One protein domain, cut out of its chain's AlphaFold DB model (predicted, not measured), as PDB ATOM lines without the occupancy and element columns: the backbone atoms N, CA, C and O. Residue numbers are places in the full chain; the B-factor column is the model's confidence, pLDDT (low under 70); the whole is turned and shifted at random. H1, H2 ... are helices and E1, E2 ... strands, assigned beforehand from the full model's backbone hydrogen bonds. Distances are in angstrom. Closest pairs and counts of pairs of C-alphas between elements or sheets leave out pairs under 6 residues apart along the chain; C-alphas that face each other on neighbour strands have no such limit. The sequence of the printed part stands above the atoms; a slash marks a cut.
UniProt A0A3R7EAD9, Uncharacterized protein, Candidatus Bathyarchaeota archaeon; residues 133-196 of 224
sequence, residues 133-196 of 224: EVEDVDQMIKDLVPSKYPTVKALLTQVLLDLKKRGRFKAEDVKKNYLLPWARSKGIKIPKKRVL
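What this domain is: This is residues 133 to 196 of the 224 residues of an uncharacterized protein of Candidatus Bathyarchaeota archaeon (UniProt A0A3R7EAD9). Three short helices make a small cluster, H2 packing on H3 and H4, with H1 close by; a two-stranded antiparallel ribbon, E1 with E2, makes one end of the length. The 64 printed residues, mostly helix in class, run E1, H1, H2, H3, H4, E2. The whole is compact, radius of gyration of the C-alphas 11.5 A, spanning 35 by 23 by 20 A.

How they stand to each other: E1, residues 133 to 135, is antiparallel to E2, residues 192 to 196; N 134 and O 193 are within hydrogen-bond range, 2.9 A. H1, residues 137 to 144, is close to but not clearly touching H2, residues 152 to 162; closest C-alphas, Ile 141 and Val 152, 7.1 A. H2 touches H3, residues 171 to 177, at a steep tilt of 49 degrees; closest C-alphas, Leu 156 and Val 174, 6.6 A. H2 touches H4, residues 179 to 185; closest C-alphas, Val 159 and Trp 182, 6.3 A. In these helices every O i to N i+4 pair is within range.

Where its parts are: E1 begins at C-alpha 133 (141.041, 100.169, 89.162). H2 measures 15.4 A. E2, 13.1 A, ends at C-alpha 196 (144.111, 92.574, 92.659).

The domain as a whole: The farthest C-alphas, Arg 166 and Leu 196, are 35.6 A apart. The printed part has no cut and no long link. Residue 196 is under pLDDT 70.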
ATOM      1  N   GLU A 133     142.385  99.609  89.125       78.56
ATOM      2  CA  GLU A 133     141.041 100.169  89.162       78.56
ATOM      3  C   GLU A 133     140.221  99.557  88.033       78.56
ATOM      4  O   GLU A 133     140.537  99.729  86.856       78.56
ATOM      5  N   VAL A 134     139.150  98.863  88.397       86.50
ATOM      6  CA  VAL A 134     138.160  98.359  87.447       86.50
ATOM      7  C   VAL A 134     136.809  98.980  87.739       86.50
ATOM      8  O   VAL A 134     136.514  99.405  88.856       86.50
ATOM      9  N   GLU A 135     135.977  99.044  86.712       89.31
ATOM     10  CA  GLU A 135     134.602  99.501  86.851       89.31
ATOM     11  C   GLU A 135     133.804  98.504  87.705       89.31
ATOM     12  O   GLU A 135     133.799  97.297  87.449       89.31
ATOM     13  N   ASP A 136     133.137  99.004  88.744       90.44
ATOM     14  CA  ASP A 136     132.357  98.190  89.667       90.44
ATOM     15  C   ASP A 136     130.915  98.049  89.181       90.44
ATOM     16  O   ASP A 136     130.010  98.796  89.557       90.44
ATOM     17  N   VAL A 137     130.708  97.065  88.311       89.88
ATOM     18  CA  VAL A 137     129.390  96.753  87.752       89.88
ATOM     19  C   VAL A 137     128.363  96.459  88.850       89.88
ATOM     20  O   VAL A 137     127.216  96.892  88.743       89.88
ATOM     21  N   ASP A 138     128.765  95.762  89.912       89.69
ATOM     22  CA  ASP A 138     127.858  95.349  90.981       89.69
ATOM     23  C   ASP A 138     127.389  96.551  91.795       89.69
ATOM     24  O   ASP A 138     126.191  96.706  92.046       89.69
ATOM     25  N   GLN A 139     128.320  97.437  92.156       90.62
ATOM     26  CA  GLN A 139     127.974  98.672  92.850       90.62
ATOM     27  C   GLN A 139     127.122  99.585  91.966       90.62
ATOM     28  O   GLN A 139     126.130 100.130  92.436       90.62
ATOM     29  N   MET A 140     127.415  99.674  90.666       92.69
ATOM     30  CA  MET A 140     126.595 100.449  89.736       92.69
ATOM     31  C   MET A 140     125.146  99.947  89.689       92.69
ATOM     32  O   MET A 140     124.211 100.744  89.658       92.69
ATOM     33  N   ILE A 141     124.935  98.627  89.696       92.38
ATOM     34  CA  ILE A 141     123.587  98.047  89.745       92.38
ATOM     35  C   ILE A 141     122.895  98.416  91.062       92.38
ATOM     36  O   ILE A 141     121.726  98.791  91.021       92.38
ATOM     37  N   LYS A 142     123.599  98.356  92.201       92.44
ATOM     38  CA  LYS A 142     123.064  98.768  93.513       92.44
ATOM     39  C   LYS A 142     122.705 100.256  93.562       92.44
ATOM     40  O   LYS A 142     121.684 100.612  94.133       92.44
ATOM     41  N   ASP A 143     123.495 101.118  92.931       91.94
ATOM     42  CA  ASP A 143     123.224 102.560  92.897       91.94
ATOM     43  C   ASP A 143     122.002 102.883  92.019       91.94
ATOM     44  O   ASP A 143     121.241 103.815  92.288       91.94
ATOM     45  N   LEU A 144     121.793 102.107  90.951       91.62
ATOM     46  CA  LEU A 144     120.683 102.289  90.015       91.62
ATOM     47  C   LEU A 144     119.389 101.595  90.467       91.62
ATOM     48  O   LEU A 144     118.309 102.021  90.050       91.62
ATOM     49  N   VAL A 145     119.473 100.554  91.298       92.06
ATOM     50  CA  VAL A 145     118.342  99.725  91.740       92.06
ATOM     51  C   VAL A 145     118.240  99.733  93.273       92.06
ATOM     52  O   VAL A 145     119.170  99.275  93.929       92.06
ATOM     53  N   PRO A 146     117.106 100.150  93.869       90.00
ATOM     54  CA  PRO A 146     115.834 100.466  93.219       90.00
ATOM     55  C   PRO A 146     115.690 101.934  92.771       90.00
ATOM     56  O   PRO A 146     114.637 102.313  92.269       90.00
ATOM     57  N   SER A 147     116.716 102.770  92.977       89.56
ATOM     58  CA  SER A 147     116.600 104.238  92.899       89.56
ATOM     59  C   SER A 147     116.072 104.763  91.558       89.56
ATOM     60  O   SER A 147     115.119 105.538  91.535       89.56
ATOM     61  N   LYS A 148     116.672 104.343  90.437       89.12
ATOM     62  CA  LYS A 148     116.247 104.733  89.079       89.12
ATOM     63  C   LYS A 148     115.440 103.648  88.378       89.12
ATOM     64  O   LYS A 148     114.669 103.948  87.472       89.12
ATOM     65  N   TYR A 149     115.638 102.393  88.773       92.69
ATOM     66  CA  TYR A 149     114.969 101.240  88.191       92.69
ATOM     67  C   TYR A 149     114.439 100.334  89.294       92.69
ATOM     68  O   TYR A 149     115.206  99.970  90.176       92.69
ATOM     69  N   PRO A 150     113.181  99.872  89.216       90.56
ATOM     70  CA  PRO A 150     112.551  99.125  90.306       90.56
ATOM     71  C   PRO A 150     113.194  97.756  90.560       90.56
ATOM     72  O   PRO A 150     113.152  97.243  91.672       90.56
ATOM     73  N   THR A 151     113.784  97.139  89.533       95.31
ATOM     74  CA  THR A 151     114.450  95.836  89.642       95.31
ATOM     75  C   THR A 151     115.645  95.756  88.700       95.31
ATOM     76  O   THR A 151     115.691  96.442  87.674       95.31
ATOM     77  N   VAL A 152     116.571  94.832  88.980       92.19
ATOM     78  CA  VAL A 152     117.681  94.507  88.066       92.19
ATOM     79  C   VAL A 152     117.150  94.095  86.691       92.19
ATOM     80  O   VAL A 152     117.686  94.512  85.671       92.19
ATOM     81  N   LYS A 153     116.044  93.341  86.634       93.75
ATOM     82  CA  LYS A 153     115.411  92.955  85.365       93.75
ATOM     83  C   LYS A 153     114.948  94.174  84.559       93.75
ATOM     84  O   LYS A 153     115.154  94.200  83.347       93.75
ATOM     85  N   ALA A 154     114.356  95.174  85.213       93.88
ATOM     86  CA  ALA A 154     113.919  96.406  84.557       93.88
ATOM     87  C   ALA A 154     115.108  97.205  84.002       93.88
ATOM     88  O   ALA A 154     115.076  97.602  82.839       93.88
ATOM     89  N   LEU A 155     116.184  97.345  84.785       94.94
ATOM     90  CA  LEU A 155     117.438  97.958  84.338       94.94
ATOM     91  C   LEU A 155     117.992  97.254  83.087       94.94
ATOM     92  O   LEU A 155     118.209  97.896  82.063       94.94
ATOM     93  N   LEU A 156     118.179  95.931  83.138       93.75
ATOM     94  CA  LEU A 156     118.753  95.173  82.017       93.75
ATOM     95  C   LEU A 156     117.856  95.202  80.770       93.75
ATOM     96  O   LEU A 156     118.358  95.229  79.649       93.75
ATOM     97  N   THR A 157     116.533  95.240  80.951       93.31
ATOM     98  CA  THR A 157     115.589  95.399  79.833       93.31
ATOM     99  C   THR A 157     115.746  96.774  79.185       93.31
ATOM    100  O   THR A 157     115.840  96.856  77.962       93.31
ATOM    101  N   GLN A 158     115.854  97.841  79.986       93.31
ATOM    102  CA  GLN A 158     116.074  99.192  79.467       93.31
ATOM    103  C   GLN A 158     117.396  99.302  78.696       93.31
ATOM    104  O   GLN A 158     117.428  99.892  77.618       93.31
ATOM    105  N   VAL A 159     118.468  98.691  79.207       93.75
ATOM    106  CA  VAL A 159     119.784  98.636  78.544       93.75
ATOM    107  C   VAL A 159     119.665  98.049  77.136       93.75
ATOM    108  O   VAL A 159     120.177  98.622  76.175       93.75
ATOM    109  N   LEU A 160     118.967  96.918  76.992       93.56
ATOM    110  CA  LEU A 160     118.783  96.261  75.695       93.56
ATOM    111  C   LEU A 160     117.935  97.099  74.730       93.56
ATOM    112  O   LEU A 160     118.271  97.172  73.545       93.56
ATOM    113  N   LEU A 161     116.875  97.743  75.232       92.75
ATOM    114  CA  LEU A 161     116.018  98.635  74.443       92.75
ATOM    115  C   LEU A 161     116.805  99.837  73.911       92.75
ATOM    116  O   LEU A 161     116.783 100.099  72.707       92.75
ATOM    117  N   ASP A 162     117.555 100.513  74.780       92.25
ATOM    118  CA  ASP A 162     118.361 101.685  74.428       92.25
ATOM    119  C   ASP A 162     119.453 101.347  73.403       92.25
ATOM    120  O   ASP A 162     119.702 102.114  72.473       92.25
ATOM    121  N   LEU A 163     120.078 100.171  73.533       90.94
ATOM    122  CA  LEU A 163     121.096  99.678  72.602       90.94
ATOM    123  C   LEU A 163     120.514  99.009  71.345       90.94
ATOM    124  O   LEU A 163     121.274  98.469  70.535       90.94
ATOM    125  N   LYS A 164     119.184  99.014  71.177       91.88
ATOM    126  CA  LYS A 164     118.461  98.389  70.055       91.88
ATOM    127  C   LYS A 164     118.827  96.909  69.850       91.88
ATOM    128  O   LYS A 164     118.836  96.413  68.721       91.88
ATOM    129  N   LYS A 165     119.133  96.183  70.929       89.75
ATOM    130  CA  LYS A 165     119.470  94.754  70.881       89.75
ATOM    131  C   LYS A 165     118.191  93.920  70.857       89.75
ATOM    132  O   LYS A 165     117.322  94.065  71.709       89.75
ATOM    133  N   ARG A 166     118.080  93.036  69.863       83.88
ATOM    134  CA  ARG A 166     116.943  92.121  69.678       83.88
ATOM    135  C   ARG A 166     117.405  90.685  69.901       83.88
ATOM    136  O   ARG A 166     118.489  90.325  69.455       83.88
ATOM    137  N   GLY A 167     116.588  89.879  70.575       85.44
ATOM    138  CA  GLY A 167     116.881  88.470  70.848       85.44
ATOM    139  C   GLY A 167     116.717  88.092  72.320       85.44
ATOM    140  O   GLY A 167     116.278  88.895  73.142       85.44
ATOM    141  N   ARG A 168     117.056  86.840  72.641       84.44
ATOM    142  CA  ARG A 168     117.083  86.333  74.018       84.44
ATOM    143  C   ARG A 168     118.490  86.503  74.579       84.44
ATOM    144  O   ARG A 168     119.437  85.969  74.014       84.44
ATOM    145  N   PHE A 169     118.604  87.210  75.697       90.31
ATOM    146  CA  PHE A 169     119.868  87.436  76.393       90.31
ATOM    147  C   PHE A 169     119.770  86.899  77.816       90.31
ATOM    148  O   PHE A 169     118.740  87.071  78.473       90.31
ATOM    149  N   LYS A 170     120.841  86.270  78.310       90.62
ATOM    150  CA  LYS A 170     120.951  85.959  79.737       90.62
ATOM    151  C   LYS A 170     121.350  87.225  80.486       90.62
ATOM    152  O   LYS A 170     122.124  88.028  79.975       90.62
ATOM    153  N   ALA A 171     120.855  87.383  81.712       87.06
ATOM    154  CA  ALA A 171     121.152  88.556  82.534       87.06
ATOM    155  C   ALA A 171     122.666  88.792  82.701       87.06
ATOM    156  O   ALA A 171     123.122  89.924  82.568       87.06
ATOM    157  N   GLU A 172     123.438  87.723  82.911       88.19
ATOM    158  CA  GLU A 172     124.900  87.782  83.047       88.19
ATOM    159  C   GLU A 172     125.597  88.286  81.773       88.19
ATOM    160  O   GLU A 172     126.495  89.124  81.851       88.19
ATOM    161  N   ASP A 173     125.121  87.883  80.589       88.06
ATOM    162  CA  ASP A 173     125.661  88.369  79.314       88.06
ATOM    163  C   ASP A 173     125.384  89.867  79.124       88.06
ATOM    164  O   ASP A 173     126.223  90.593  78.584       88.06
ATOM    165  N   VAL A 174     124.219  90.343  79.590       89.44
ATOM    166  CA  VAL A 174     123.858  91.772  79.565       89.44
ATOM    167  C   VAL A 174     124.766  92.583  80.483       89.44
ATOM    168  O   VAL A 174     125.333  93.590  80.051       89.44
ATOM    169  N   LYS A 175     124.952  92.122  81.725       89.56
ATOM    170  CA  LYS A 175     125.835  92.763  82.709       89.56
ATOM    171  C   LYS A 175     127.273  92.858  82.198       89.56
ATOM    172  O   LYS A 175     127.852  93.938  82.240       89.56
ATOM    173  N   LYS A 176     127.820  91.753  81.682       87.00
ATOM    174  CA  LYS A 176     129.223  91.661  81.259       87.00
ATOM    175  C   LYS A 176     129.528  92.491  80.014       87.00
ATOM    176  O   LYS A 176     130.553  93.161  79.970       87.00
ATOM    177  N   ASN A 177     128.658  92.444  79.004       90.25
ATOM    178  CA  ASN A 177     129.008  92.944  77.670       90.25
ATOM    179  C   ASN A 177     128.350  94.281  77.302       90.25
ATOM    180  O   ASN A 177     128.839  94.966  76.406       90.25
ATOM    181  N   TYR A 178     127.236  94.655  77.939       92.00
ATOM    182  CA  TYR A 178     126.390  95.752  77.447       92.00
ATOM    183  C   TYR A 178     126.134  96.856  78.470       92.00
ATOM    184  O   TYR A 178     125.942  98.010  78.082       92.00
ATOM    185  N   LEU A 179     126.163  96.537  79.763       92.12
ATOM    186  CA  LEU A 179     125.793  97.478  80.813       92.12
ATOM    187  C   LEU A 179     126.776  98.657  80.935       92.12
ATOM    188  O   LEU A 179     126.338  99.801  81.025       92.12
ATOM    189  N   LEU A 180     128.088  98.403  80.872       91.81
ATOM    190  CA  LEU A 180     129.113  99.456  80.930       91.81
ATOM    191  C   LEU A 180     129.088 100.378  79.694       91.81
ATOM    192  O   LEU A 180     128.988 101.593  79.878       91.81
ATOM    193  N   PRO A 181     129.093  99.866  78.440       91.81
ATOM    194  CA  PRO A 181     128.929 100.717  77.258       91.81
ATOM    195  C   PRO A 181     127.661 101.577  77.301       91.81
ATOM    196  O   PRO A 181     127.705 102.766  76.977       91.81
ATOM    197  N   TRP A 182     126.538 100.997  77.739       95.19
ATOM    198  CA  TRP A 182     125.281 101.724  77.892       95.19
ATOM    199  C   TRP A 182     125.387 102.837  78.937       95.19
ATOM    200  O   TRP A 182     125.024 103.976  78.640       95.19
ATOM    201  N   ALA A 183     125.944 102.553  80.117       93.00
ATOM    202  CA  ALA A 183     126.107 103.543  81.178       93.00
ATOM    203  C   ALA A 183     126.945 104.745  80.708       93.00
ATOM    204  O   ALA A 183     126.534 105.891  80.902       93.00
ATOM    205  N   ARG A 184     128.048 104.490  79.987       92.88
ATOM    206  CA  ARG A 184     128.874 105.542  79.367       92.88
ATOM    207  C   ARG A 184     128.079 106.369  78.356       92.88
ATOM    208  O   ARG A 184     128.133 107.593  78.406       92.88
ATOM    209  N   SER A 185     127.287 105.723  77.495       93.38
ATOM    210  CA  SER A 185     126.448 106.416  76.499       93.38
ATOM    211  C   SER A 185     125.377 107.323  77.116       93.38
ATOM    212  O   SER A 185     124.924 108.267  76.477       93.38
ATOM    213  N   LYS A 186     124.979 107.047  78.363       91.69
ATOM    214  CA  LYS A 186     123.974 107.805  79.120       91.69
ATOM    215  C   LYS A 186     124.586 108.816  80.093       91.69
ATOM    216  O   LYS A 186     123.841 109.446  80.838       91.69
ATOM    217  N   GLY A 187     125.914 108.956  80.121       90.31
ATOM    218  CA  GLY A 187     126.610 109.831  81.069       90.31
ATOM    219  C   GLY A 187     126.431 109.411  82.532       90.31
ATOM    220  O   GLY A 187     126.531 110.241  83.433       90.31
ATOM    221  N   ILE A 188     126.127 108.135  82.791       91.38
ATOM    222  CA  ILE A 188     125.993 107.606  84.149       91.38
ATOM    223  C   ILE A 188     127.394 107.481  84.749       91.38
ATOM    224  O   ILE A 188     128.287 106.893  84.140       91.38
ATOM    225  N   LYS A 189     127.586 108.018  85.959       88.75
ATOM    226  CA  LYS A 189     128.833 107.850  86.710       88.75
ATOM    227  C   LYS A 189     129.027 106.369  87.035       88.75
ATOM    228  O   LYS A 189     128.187 105.776  87.704       88.75
ATOM    229  N   ILE A 190     130.140 105.801  86.578       91.12
ATOM    230  CA  ILE A 190     130.484 104.400  86.820       91.12
ATOM    231  C   ILE A 190     131.377 104.340  88.067       91.12
ATOM    232  O   ILE A 190     132.470 104.917  88.043       91.12
ATOM    233  N   PRO A 191     130.927 103.711  89.169       90.38
ATOM    234  CA  PRO A 191     131.770 103.505  90.337       90.38
ATOM    235  C   PRO A 191     132.964 102.625  89.969       90.38
ATOM    236  O   PRO A 191     132.894 101.782  89.073       90.38
ATOM    237  N   LYS A 192     134.079 102.830  90.662       88.88
ATOM    238  CA  LYS A 192     135.294 102.033  90.499       88.88
ATOM    239  C   LYS A 192     135.539 101.225  91.763       88.88
ATOM    240  O   LYS A 192     135.302 101.723  92.860       88.88
ATOM    241  N   LYS A 193     136.081 100.022  91.600       86.31
ATOM    242  CA  LYS A 193     136.644  99.218  92.684       86.31
ATOM    243  C   LYS A 193     138.095  98.880  92.392       86.31
ATOM    244  O   LYS A 193     138.512  98.790  91.237       86.31
ATOM    245  N   ARG A 194     138.867  98.681  93.455       76.50
ATOM    246  CA  ARG A 194     140.236  98.175  93.358       76.50
ATOM    247  C   ARG A 194     140.171  96.655  93.366       76.50
ATOM    248  O   ARG A 194     139.601  96.072  94.281       76.50
ATOM    249  N   VAL A 195     140.739  96.026  92.348       75.38
ATOM    250  CA  VAL A 195     140.910  94.571  92.288       75.38
ATOM    251  C   VAL A 195     142.386  94.241  92.211       75.38
ATOM    252  O   VAL A 195     143.183  95.020  91.691       75.38
ATOM    253  N   LEU A 196     142.753  93.086  92.751       69.44
ATOM    254  CA  LEU A 196     144.111  92.574  92.659       69.44
ATOM    255  C   LEU A 196     144.426  92.249  91.198       69.44
ATOM    256  O   LEU A 196     143.775  91.403  90.591       69.44
TER     257      LEU A 196